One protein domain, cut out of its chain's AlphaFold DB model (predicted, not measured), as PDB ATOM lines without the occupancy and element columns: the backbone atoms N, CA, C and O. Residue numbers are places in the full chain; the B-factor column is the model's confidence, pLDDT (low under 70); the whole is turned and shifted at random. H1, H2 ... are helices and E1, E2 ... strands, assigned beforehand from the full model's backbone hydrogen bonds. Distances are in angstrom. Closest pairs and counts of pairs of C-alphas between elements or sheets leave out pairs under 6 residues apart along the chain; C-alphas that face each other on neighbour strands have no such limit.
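Overview. This is residues 2 to 85 of the 97 residues of an uncharacterized protein of Flectobacillus sp. BAB-3569 (UniProt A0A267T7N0). A long helix, H1, sticks out with its residues 2 to 26 as an arm from a small, strongly twisted sheet of four strands, curled like part of a barrel but open. The arm makes much of the length, and the helix meets the sheet only at its last residues, 27 to 30. The printed part has 84 residues, with one named helix and four named strands in the order H1 E1 E2 E3 E4; the sheet runs E3 E2 E1 E4, antiparallel throughout, and the class is mixed, helices and strands. The whole is extended, with a radius of gyration of the C-alphas of 18.6 A and spans of 55 by 37 by 16 A.

Arrangement. H1, residues 2 to 30, has 23 of 25 O i to N i+4 pairs within hydrogen-bond range and a kink of 28 degrees near residue 24. E1, residues 31 to 41, bends by 55 degrees at residue 37; its pairing is staggered, with E4, residues 78 to 84, over 31 to 37 and with E2, residues 50 to 58, over 37 to 41. N 34 and O 81 are 2.8 A apart, and N 37 and O 55 2.8 A. E2 and E3, residues 61 to 69, form a hairpin, with N 54 and O 65 at 2.9 A. E1, E2 and E3 make a meander, each strand the antiparallel neighbour of the one before; with E4 beside E1 they make a Greek key. H1 only grazes the sheet; its closest C-alphas to E4 are those of Leu 30 and Leu 84, 6.0 A apart.

Along the chain. H1 is 41.4 A long, from C-alpha 2 at (-33.035, -32.291, 1.561). E1 measures 25.6 A, E2 25.0 A, E3 23.9 A and E4 18.6 A, ending at C-alpha 84 (-26.894, 9.875, -6.805).

Size, cuts and confidence. The C-alphas farthest apart, of Lys 2 and Glu 60, are 59.0 A apart. The printed part has no cut and no long link. Mean pLDDT of the printed part is 72.3; residues 2 to 3, 22 to 30, 40 to 51, 67 to 77 and 85 are under 70.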
ATOM      1  N   LYS A   2     -31.881 -33.118   2.004       65.81
ATOM      2  CA  LYS A   2     -33.035 -32.291   1.561       65.81
ATOM      3  C   LYS A   2     -33.391 -31.095   2.472       65.81
ATOM      4  O   LYS A   2     -33.687 -30.024   1.964       65.81
ATOM      5  N   LYS A   3     -33.316 -31.246   3.803       69.94
ATOM      6  CA  LYS A   3     -33.613 -30.151   4.757       69.94
ATOM      7  C   LYS A   3     -32.612 -28.988   4.672       69.94
ATOM      8  O   LYS A   3     -33.015 -27.840   4.779       69.94
ATOM      9  N   ILE A   4     -31.334 -29.283   4.423       78.31
ATOM     10  CA  ILE A   4     -30.274 -28.268   4.283       78.31
ATOM     11  C   ILE A   4     -30.480 -27.463   2.992       78.31
ATOM     12  O   ILE A   4     -30.360 -26.245   3.003       78.31
ATOM     13  N   LEU A   5     -30.887 -28.130   1.904       81.75
ATOM     14  CA  LEU A   5     -31.199 -27.480   0.629       81.75
ATOM     15  C   LEU A   5     -32.337 -26.448   0.762       81.75
ATOM     16  O   LEU A   5     -32.247 -25.359   0.205       81.75
ATOM     17  N   ILE A   6     -33.379 -26.772   1.536       84.69
ATOM     18  CA  ILE A   6     -34.518 -25.871   1.790       84.69
ATOM     19  C   ILE A   6     -34.074 -24.628   2.571       84.69
ATOM     20  O   ILE A   6     -34.480 -23.518   2.238       84.69
ATOM     21  N   VAL A   7     -33.212 -24.798   3.576       85.94
ATOM     22  CA  VAL A   7     -32.683 -23.675   4.366       85.94
ATOM     23  C   VAL A   7     -31.832 -22.749   3.495       85.94
ATOM     24  O   VAL A   7     -31.999 -21.535   3.553       85.94
ATOM     25  N   ILE A   8     -30.978 -23.304   2.630       85.69
ATOM     26  CA  ILE A   8     -30.160 -22.511   1.700       85.69
ATOM     27  C   ILE A   8     -31.048 -21.718   0.728       85.69
ATOM     28  O   ILE A   8     -30.824 -20.526   0.530       85.69
ATOM     29  N   LEU A   9     -32.091 -22.342   0.171       86.50
ATOM     30  CA  LEU A   9     -33.055 -21.663  -0.702       86.50
ATOM     31  C   LEU A   9     -33.775 -20.505   0.004       86.50
ATOM     32  O   LEU A   9     -33.927 -19.437  -0.586       86.50
ATOM     33  N   LEU A  10     -34.173 -20.683   1.267       86.56
ATOM     34  CA  LEU A  10     -34.818 -19.632   2.061       86.56
ATOM     35  C   LEU A  10     -33.880 -18.455   2.353       86.56
ATOM     36  O   LEU A  10     -34.318 -17.304   2.307       86.56
ATOM     37  N   ILE A  11     -32.596 -18.721   2.605       88.12
ATOM     38  CA  ILE A  11     -31.587 -17.672   2.812       88.12
ATOM     39  C   ILE A  11     -31.385 -16.873   1.520       88.12
ATOM     40  O   ILE A  11     -31.410 -15.644   1.553       88.12
ATOM     41  N   ILE A  12     -31.257 -17.551   0.375       89.31
ATOM     42  CA  ILE A  12     -31.101 -16.894  -0.931       89.31
ATOM     43  C   ILE A  12     -32.336 -16.047  -1.260       89.31
ATOM     44  O   ILE A  12     -32.198 -14.886  -1.639       89.31
ATOM     45  N   ALA A  13     -33.542 -16.588  -1.069       86.12
ATOM     46  CA  ALA A  13     -34.786 -15.856  -1.302       86.12
ATOM     47  C   ALA A  13     -34.895 -14.608  -0.410       86.12
ATOM     48  O   ALA A  13     -35.224 -13.527  -0.898       86.12
ATOM     49  N   SER A  14     -34.547 -14.740   0.873       87.00
ATOM     50  CA  SER A  14     -34.513 -13.620   1.820       87.00
ATOM     51  C   SER A  14     -33.511 -12.549   1.393       87.00
ATOM     52  O   SER A  14     -33.831 -11.366   1.426       87.00
ATOM     53  N   PHE A  15     -32.325 -12.945   0.924       86.75
ATOM     54  CA  PHE A  15     -31.301 -12.009   0.460       86.75
ATOM     55  C   PHE A  15     -31.735 -11.252  -0.804       86.75
ATOM     56  O   PHE A  15     -31.509 -10.048  -0.917       86.75
ATOM     57  N   ILE A  16     -32.408 -11.929  -1.741       82.94
ATOM     58  CA  ILE A  16     -32.958 -11.305  -2.956       82.94
ATOM     59  C   ILE A  16     -34.050 -10.290  -2.599       82.94
ATOM     60  O   ILE A  16     -34.047  -9.176  -3.124       82.94
ATOM     61  N   LEU A  17     -34.963 -10.655  -1.694       82.31
ATOM     62  CA  LEU A  17     -36.016  -9.760  -1.214       82.31
ATOM     63  C   LEU A  17     -35.430  -8.542  -0.501       82.31
ATOM     64  O   LEU A  17     -35.827  -7.420  -0.803       82.31
ATOM     65  N   LEU A  18     -34.446  -8.750   0.376       82.81
ATOM     66  CA  LEU A  18     -33.780  -7.674   1.105       82.81
ATOM     67  C   LEU A  18     -33.068  -6.707   0.157       82.81
ATOM     68  O   LEU A  18     -33.173  -5.501   0.334       82.81
ATOM     69  N   ARG A  19     -32.399  -7.222  -0.883       75.69
ATOM     70  CA  ARG A  19     -31.745  -6.400  -1.909       75.69
ATOM     71  C   ARG A  19     -32.743  -5.568  -2.714       75.69
ATOM     72  O   ARG A  19     -32.438  -4.443  -3.096       75.69
ATOM     73  N   ARG A  20     -33.919  -6.123  -3.007       71.25
ATOM     74  CA  ARG A  20     -34.970  -5.405  -3.737       71.25
ATOM     75  C   ARG A  20     -35.586  -4.307  -2.874       71.25
ATOM     76  O   ARG A  20     -35.659  -3.170  -3.315       71.25
ATOM     77  N   LEU A  21     -35.924  -4.633  -1.625       71.88
ATOM     78  CA  LEU A  21     -36.389  -3.659  -0.638       71.88
ATOM     79  C   LEU A  21     -35.358  -2.557  -0.395       71.88
ATOM     80  O   LEU A  21     -35.729  -1.393  -0.290       71.88
ATOM     81  N   SER A  22     -34.072  -2.903  -0.319       69.19
ATOM     82  CA  SER A  22     -33.043  -1.894  -0.110       69.19
ATOM     83  C   SER A  22     -32.883  -0.986  -1.328       69.19
ATOM     84  O   SER A  22     -32.747   0.220  -1.165       69.19
ATOM     85  N   ALA A  23     -32.968  -1.521  -2.546       64.75
ATOM     86  CA  ALA A  23     -32.978  -0.700  -3.751       64.75
ATOM     87  C   ALA A  23     -34.191   0.246  -3.778       64.75
ATOM     88  O   ALA A  23     -34.017   1.445  -3.966       64.75
ATOM     89  N   ASP A  24     -35.396  -0.262  -3.514       65.00
ATOM     90  CA  ASP A  24     -36.629   0.530  -3.599       65.00
ATOM     91  C   ASP A  24     -36.742   1.593  -2.487       65.00
ATOM     92  O   ASP A  24     -37.339   2.641  -2.711       65.00
ATOM     93  N   ILE A  25     -36.164   1.355  -1.301       66.81
ATOM     94  CA  ILE A  25     -36.233   2.288  -0.161       66.81
ATOM     95  C   ILE A  25     -35.027   3.231  -0.109       66.81
ATOM     96  O   ILE A  25     -35.200   4.423   0.126       66.81
ATOM     97  N   PHE A  26     -33.801   2.739  -0.308       64.81
ATOM     98  CA  PHE A  26     -32.601   3.557  -0.088       64.81
ATOM     99  C   PHE A  26     -32.220   4.398  -1.307       64.81
ATOM    100  O   PHE A  26     -31.756   5.521  -1.128       64.81
ATOM    101  N   LEU A  27     -32.428   3.910  -2.536       63.78
ATOM    102  CA  LEU A  27     -32.057   4.675  -3.735       63.78
ATOM    103  C   LEU A  27     -32.811   6.015  -3.851       63.78
ATOM    104  O   LEU A  27     -32.162   7.005  -4.183       63.78
ATOM    105  N   PRO A  28     -34.118   6.112  -3.526       62.50
ATOM    106  CA  PRO A  28     -34.821   7.397  -3.521       62.50
ATOM    107  C   PRO A  28     -34.375   8.350  -2.405       62.50
ATOM    108  O   PRO A  28     -34.520   9.556  -2.557       62.50
ATOM    109  N   HIS A  29     -33.849   7.835  -1.288       66.94
ATOM    110  CA  HIS A  29     -33.340   8.668  -0.192       66.94
ATOM    111  C   HIS A  29     -31.922   9.191  -0.444       66.94
ATOM    112  O   HIS A  29     -31.559  10.232   0.096       66.94
ATOM    113  N   LEU A  30     -31.133   8.485  -1.256       67.44
ATOM    114  CA  LEU A  30     -29.749   8.840  -1.594       67.44
ATOM    115  C   LEU A  30     -29.626   9.636  -2.899       67.44
ATOM    116  O   LEU A  30     -28.527  10.038  -3.283       67.44
ATOM    117  N   GLY A  31     -30.734   9.836  -3.611       70.25
ATOM    118  CA  GLY A  31     -30.741  10.486  -4.908       70.25
ATOM    119  C   GLY A  31     -31.847  11.511  -5.050       70.25
ATOM    120  O   GLY A  31     -32.872  11.464  -4.382       70.25
ATOM    121  N   SER A  32     -31.641  12.444  -5.970       72.75
ATOM    122  CA  SER A  32     -32.675  13.390  -6.384       72.75
ATOM    123  C   SER A  32     -33.165  13.030  -7.780       72.75
ATOM    124  O   SER A  32     -32.368  12.694  -8.657       72.75
ATOM    125  N   CYS A  33     -34.478  13.118  -7.994       76.62
ATOM    126  CA  CYS A  33     -35.037  13.100  -9.341       76.62
ATOM    127  C   CYS A  33     -34.630  14.393 -10.051       76.62
ATOM    128  O   CYS A  33     -35.019  15.484  -9.631       76.62
ATOM    129  N   ILE A  34     -33.864  14.269 -11.129       80.81
ATOM    130  CA  ILE A  34     -33.487  15.384 -11.990       80.81
ATOM    131  C   ILE A  34     -34.242  15.252 -13.299       80.81
ATOM    132  O   ILE A  34     -34.293  14.186 -13.914       80.81
ATOM    133  N   LYS A  35     -34.830  16.363 -13.730       82.38
ATOM    134  CA  LYS A  35     -35.465  16.453 -15.035       82.38
ATOM    135  C   LYS A  35     -34.376  16.508 -16.105       82.38
ATOM    136  O   LYS A  35     -33.653  17.496 -16.191       82.38
ATOM    137  N   ALA A  36     -34.278  15.461 -16.912       82.56
ATOM    138  CA  ALA A  36     -33.370  15.390 -18.046       82.56
ATOM    139  C   ALA A  36     -34.135  15.589 -19.352       82.56
ATOM    140  O   ALA A  36     -35.228  15.049 -19.534       82.56
ATOM    141  N   LYS A  37     -33.569  16.373 -20.264       83.25
ATOM    142  CA  LYS A  37     -34.129  16.626 -21.589       83.25
ATOM    143  C   LYS A  37     -33.704  15.512 -22.534       83.25
ATOM    144  O   LYS A  37     -32.532  15.146 -22.564       83.25
ATOM    145  N   ILE A  38     -34.637  14.986 -23.318       78.69
ATOM    146  CA  ILE A  38     -34.319  13.984 -24.338       78.69
ATOM    147  C   ILE A  38     -33.725  14.701 -25.553       78.69
ATOM    148  O   ILE A  38     -34.367  15.571 -26.140       78.69
ATOM    149  N   THR A  39     -32.502  14.344 -25.939       75.25
ATOM    150  CA  THR A  39     -31.771  14.985 -27.049       75.25
ATOM    151  C   THR A  39     -31.850  14.194 -28.346       75.25
ATOM    152  O   THR A  39     -31.784  14.774 -29.427       75.25
ATOM    153  N   SER A  40     -32.029  12.876 -28.262       69.19
ATOM    154  CA  SER A  40     -32.196  12.015 -29.429       69.19
ATOM    155  C   SER A  40     -33.170  10.883 -29.136       69.19
ATOM    156  O   SER A  40     -33.067  10.181 -28.126       69.19
ATOM    157  N   GLN A  41     -34.116  10.705 -30.053       62.22
ATOM    158  CA  GLN A  41     -35.018   9.565 -30.090       62.22
ATOM    159  C   GLN A  41     -34.546   8.652 -31.220       62.22
ATOM    160  O   GLN A  41     -34.693   8.982 -32.397       62.22
ATOM    161  N   THR A  42     -33.964   7.501 -30.887       60.12
ATOM    162  CA  THR A  42     -33.700   6.483 -31.909       60.12
ATOM    163  C   THR A  42     -35.038   5.922 -32.410       60.12
ATOM    164  O   THR A  42     -35.947   5.624 -31.633       60.12
ATOM    165  N   MET A  43     -35.196   5.877 -33.737       49.22
ATOM    166  CA  MET A  43     -36.457   5.573 -34.419       49.22
ATOM    167  C   MET A  43     -36.989   4.185 -34.011       49.22
ATOM    168  O   MET A  43     -36.251   3.202 -34.003       49.22
ATOM    169  N   ARG A  44     -38.277   4.106 -33.652       53.09
ATOM    170  CA  ARG A  44     -38.910   2.920 -33.045       53.09
ATOM    171  C   ARG A  44     -39.449   1.912 -34.063       53.09
ATOM    172  O   ARG A  44     -40.170   2.284 -34.985       53.09
ATOM    173  N   LEU A  45     -39.299   0.622 -33.748       54.25
ATOM    174  CA  LEU A  45     -40.315  -0.402 -34.034       54.25
ATOM    175  C   LEU A  45     -41.239  -0.524 -32.808       54.25
ATOM    176  O   LEU A  45     -40.771  -0.475 -31.674       54.25
ATOM    177  N   ARG A  46     -42.552  -0.684 -33.028       52.97
ATOM    178  CA  ARG A  46     -43.660  -0.537 -32.047       52.97
ATOM    179  C   ARG A  46     -43.554  -1.365 -30.744       52.97
ATOM    180  O   ARG A  46     -44.351  -1.145 -29.842       52.97
ATOM    181  N   TYR A  47     -42.591  -2.283 -30.646       54.47
ATOM    182  CA  TYR A  47     -42.405  -3.223 -29.533       54.47
ATOM    183  C   TYR A  47     -40.944  -3.368 -29.071       54.47
ATOM    184  O   TYR A  47     -40.623  -4.301 -28.338       54.47
ATOM    185  N   GLN A  48     -40.037  -2.487 -29.506       56.16
ATOM    186  CA  GLN A  48     -38.633  -2.526 -29.090       56.16
ATOM    187  C   GLN A  48     -38.348  -1.501 -27.988       56.16
ATOM    188  O   GLN A  48     -38.902  -0.399 -27.986       56.16
ATOM    189  N   LYS A  49     -37.469  -1.875 -27.047       57.62
ATOM    190  CA  LYS A  49     -36.876  -0.936 -26.088       57.62
ATOM    191  C   LYS A  49     -36.201   0.180 -26.879       57.62
ATOM    192  O   LYS A  49     -35.401  -0.107 -27.764       57.62
ATOM    193  N   ALA A  50     -36.552   1.428 -26.588       60.25
ATOM    194  CA  ALA A  50     -35.904   2.570 -27.212       60.25
ATOM    195  C   ALA A  50     -34.784   3.056 -26.293       60.25
ATOM    196  O   ALA A  50     -34.988   3.217 -25.087       60.25
ATOM    197  N   THR A  51     -33.612   3.281 -26.875       69.44
ATOM    198  CA  THR A  51     -32.509   3.936 -26.182       69.44
ATOM    199  C   THR A  51     -32.693   5.436 -26.338       69.44
ATOM    200  O   THR A  51     -32.652   5.960 -27.455       69.44
ATOM    201  N   TYR A  52     -32.925   6.119 -25.222       73.06
ATOM    202  CA  TYR A  52     -33.040   7.570 -25.171       73.06
ATOM    203  C   TYR A  52     -31.702   8.159 -24.774       73.06
ATOM    204  O   TYR A  52     -31.146   7.771 -23.747       73.06
ATOM    205  N   LEU A  53     -31.212   9.095 -25.583       78.00
ATOM    206  CA  LEU A  53     -30.128   9.983 -25.188       78.00
ATOM    207  C   LEU A  53     -30.746  11.149 -24.416       78.00
ATOM    208  O   LEU A  53     -31.728  11.737 -24.881       78.00
ATOM    209  N   TYR A  54     -30.206  11.461 -23.245       79.56
ATOM    210  CA  TYR A  54     -30.701  12.547 -22.411       79.56
ATOM    211  C   TYR A  54     -29.560  13.381 -21.833       79.56
ATOM    212  O   TYR A  54     -28.466  12.879 -21.576       79.56
ATOM    213  N   GLU A  55     -29.856  14.656 -21.605       85.75
ATOM    214  CA  GLU A  55     -28.948  15.633 -21.013       85.75
ATOM    215  C   GLU A  55     -29.592  16.306 -19.793       85.75
ATOM    216  O   GLU A  55     -30.800  16.558 -19.771       85.75
ATOM    217  N   PHE A  56     -28.798  16.603 -18.767       84.62
ATOM    218  CA  PHE A  56     -29.224  17.440 -17.643       84.62
ATOM    219  C   PHE A  56     -28.053  18.243 -17.077       84.62
ATOM    220  O   PHE A  56     -26.899  17.836 -17.185       84.62
ATOM    221  N   HIS A  57     -28.372  19.376 -16.453       84.56
ATOM    222  CA  HIS A  57     -27.400  20.270 -15.831       84.56
ATOM    223  C   HIS A  57     -27.508  20.183 -14.306       84.56
ATOM    224  O   HIS A  57     -28.612  20.296 -13.759       84.56
ATOM    225  N   LYS A  58     -26.384  19.993 -13.612       82.25
ATOM    226  CA  LYS A  58     -26.312  20.010 -12.146       82.25
ATOM    227  C   LYS A  58     -24.950  20.533 -11.692       82.25
ATOM    228  O   LYS A  58     -23.938  20.104 -12.221       82.25
ATOM    229  N   ASN A  59     -24.924  21.393 -10.670       81.75
ATOM    230  CA  ASN A  59     -23.688  21.878 -10.037       81.75
ATOM    231  C   ASN A  59     -22.659  22.438 -11.041       81.75
ATOM    232  O   ASN A  59     -21.483  22.103 -10.958       81.75
ATOM    233  N   GLU A  60     -23.111  23.261 -11.994       82.00
ATOM    234  CA  GLU A  60     -22.277  23.857 -13.057       82.00
ATOM    235  C   GLU A  60     -21.694  22.849 -14.069       82.00
ATOM    236  O   GLU A  60     -20.922  23.222 -14.951       82.00
ATOM    237  N   GLU A  61     -22.122  21.586 -14.008       81.88
ATOM    238  CA  GLU A  61     -21.720  20.530 -14.930       81.88
ATOM    239  C   GLU A  61     -22.893  20.036 -15.781       81.88
ATOM    240  O   GLU A  61     -24.020  19.841 -15.312       81.88
ATOM    241  N   ASP A  62     -22.596  19.785 -17.055       82.62
ATOM    242  CA  ASP A  62     -23.508  19.115 -17.975       82.62
ATOM    243  C   ASP A  62     -23.234  17.611 -17.982       82.62
ATOM    244  O   ASP A  62     -22.095  17.158 -18.156       82.62
ATOM    245  N   TYR A  63     -24.301  16.832 -17.855       82.00
ATOM    246  CA  TYR A  63     -24.280  15.378 -17.899       82.00
ATOM    247  C   TYR A  63     -25.019  14.894 -19.137       82.00
ATOM    248  O   TYR A  63     -26.096  15.392 -19.466       82.00
ATOM    249  N   GLU A  64     -24.455  13.890 -19.799       80.56
ATOM    250  CA  GLU A  64     -25.048  13.253 -20.970       80.56
ATOM    251  C   GLU A  64     -24.944  11.741 -20.813       80.56
ATOM    252  O   GLU A  64     -23.879  11.204 -20.496       80.56
ATOM    253  N   ASN A  65     -26.058  11.042 -21.005       78.38
ATOM    254  CA  ASN A  65     -26.074   9.590 -20.939       78.38
ATOM    255  C   ASN A  65     -27.224   9.016 -21.761       78.38
ATOM    256  O   ASN A  65     -28.083   9.735 -22.275       78.38
ATOM    257  N   ASN A  66     -27.225   7.696 -21.892       73.50
ATOM    258  CA  ASN A  66     -28.281   6.961 -22.543       73.50
ATOM    259  C   ASN A  66     -28.933   5.964 -21.584       73.50
ATOM    260  O   ASN A  66     -28.335   5.484 -20.625       73.50
ATOM    261  N   SER A  67     -30.213   5.691 -21.805       69.12
ATOM    262  CA  SER A  67     -30.914   4.637 -21.078       69.12
ATOM    263  C   SER A  67     -31.911   3.947 -21.991       69.12
ATOM    264  O   SER A  67     -32.586   4.586 -22.803       69.12
ATOM    265  N   GLU A  68     -31.994   2.628 -21.861       67.25
ATOM    266  CA  GLU A  68     -33.056   1.845 -22.477       67.25
ATOM    267  C   GLU A  68     -34.330   2.003 -21.652       67.25
ATOM    268  O   GLU A  68     -34.467   1.422 -20.573       67.25
ATOM    269  N   ILE A  69     -35.290   2.766 -22.169       62.97
ATOM    270  CA  ILE A  69     -36.565   2.985 -21.489       62.97
ATOM    271  C   ILE A  69     -37.670   2.306 -22.300       62.97
ATOM    272  O   ILE A  69     -37.891   2.595 -23.481       62.97
ATOM    273  N   MET A  70     -38.402   1.393 -21.657       54.75
ATOM    274  CA  MET A  70     -39.666   0.892 -22.200       54.75
ATOM    275  C   MET A  70     -40.753   1.940 -21.977       54.75
ATOM    276  O   MET A  70     -41.488   1.882 -20.997       54.75
ATOM    277  N   VAL A  71     -40.854   2.914 -22.877       52.44
ATOM    278  CA  VAL A  71     -41.926   3.913 -22.787       52.44
ATOM    279  C   VAL A  71     -43.160   3.386 -23.520       52.44
ATOM    280  O   VAL A  71     -43.137   3.249 -24.746       52.44
ATOM    281  N   GLY A  72     -44.232   3.089 -22.782       52.03
ATOM    282  CA  GLY A  72     -45.529   2.683 -23.346       52.03
ATOM    283  C   GLY A  72     -46.221   3.785 -24.160       52.03
ATOM    284  O   GLY A  72     -47.100   3.491 -24.965       52.03
ATOM    285  N   SER A  73     -45.787   5.037 -24.012       48.81
ATOM    286  CA  SER A  73     -46.292   6.200 -24.739       48.81
ATOM    287  C   SER A  73     -45.146   6.980 -25.384       48.81
ATOM    288  O   SER A  73     -44.112   7.260 -24.796       48.81
ATOM    289  N   VAL A  74     -45.309   7.305 -26.658       53.81
ATOM    290  CA  VAL A  74     -44.472   8.284 -27.357       53.81
ATOM    291  C   VAL A  74     -45.044   9.645 -26.954       53.81
ATOM    292  O   VAL A  74     -46.246   9.776 -27.144       53.81
ATOM    293  N   HIS A  75     -44.248  10.581 -26.401       54.16
ATOM    294  CA  HIS A  75     -44.490  12.055 -26.301       54.16
ATOM    295  C   HIS A  75     -43.992  12.745 -25.005       54.16
ATOM    296  O   HIS A  75     -44.500  13.804 -24.652       54.16
ATOM    297  N   GLU A  76     -42.995  12.223 -24.287       61.34
ATOM    298  CA  GLU A  76     -42.357  13.026 -23.228       61.34
ATOM    299  C   GLU A  76     -41.035  13.613 -23.735       61.34
ATOM    300  O   GLU A  76     -40.138  12.871 -24.121       61.34
ATOM    301  N   ASP A  77     -40.915  14.947 -23.744       69.62
ATOM    302  CA  ASP A  77     -39.692  15.681 -24.134       69.62
ATOM    303  C   ASP A  77     -38.615  15.669 -23.030       69.62
ATOM    304  O   ASP A  77     -37.485  16.138 -23.206       69.62
ATOM    305  N   SER A  78     -38.961  15.131 -21.862       71.56
ATOM    306  CA  SER A  78     -38.090  15.043 -20.699       71.56
ATOM    307  C   SER A  78     -38.432  13.833 -19.847       71.56
ATOM    308  O   SER A  78     -39.607  13.517 -19.697       71.56
ATOM    309  N   ILE A  79     -37.428  13.232 -19.218       75.81
ATOM    310  CA  ILE A  79     -37.572  12.119 -18.276       75.81
ATOM    311  C   ILE A  79     -37.083  12.531 -16.884       75.81
ATOM    312  O   ILE A  79     -36.249  13.425 -16.746       75.81
ATOM    313  N   CYS A  80     -37.580  11.864 -15.845       76.62
ATOM    314  CA  CYS A  80     -36.966  11.921 -14.520       76.62
ATOM    315  C   CYS A  80     -35.837  10.888 -14.446       76.62
ATOM    316  O   CYS A  80     -36.066   9.699 -14.677       76.62
ATOM    317  N   VAL A  81     -34.634  11.334 -14.095       77.44
ATOM    318  CA  VAL A  81     -33.471  10.473 -13.865       77.44
ATOM    319  C   VAL A  81     -33.081  10.571 -12.399       77.44
ATOM    320  O   VAL A  81     -32.973  11.667 -11.852       77.44
ATOM    321  N   LEU A  82     -32.869   9.425 -11.754       75.56
ATOM    322  CA  LEU A  82     -32.344   9.393 -10.394       75.56
ATOM    323  C   LEU A  82     -30.839   9.676 -10.431       75.56
ATOM    324  O   LEU A  82     -30.068   8.871 -10.954       75.56
ATOM    325  N   TYR A  83     -30.432  10.804  -9.858       75.56
ATOM    326  CA  TYR A  83     -29.029  11.172  -9.710       75.56
ATOM    327  C   TYR A  83     -28.572  10.962  -8.268       75.56
ATOM    328  O   TYR A  83     -29.130  11.567  -7.350       75.56
ATOM    329  N   LEU A  84     -27.543  10.136  -8.088       73.94
ATOM    330  CA  LEU A  84     -26.894   9.875  -6.805       73.94
ATOM    331  C   LEU A  84     -25.674  10.793  -6.681       73.94
ATOM    332  O   LEU A  84     -24.762  10.705  -7.498       73.94
ATOM    333  N   GLU A  85     -25.661  11.679  -5.687       68.44
ATOM    334  CA  GLU A  85     -24.596  12.687  -5.542       68.44
ATOM    335  C   GLU A  85     -23.236  12.081  -5.203       68.44
ATOM    336  O   GLU A  85     -22.220  12.525  -5.729       68.44
TER     337      GLU A  85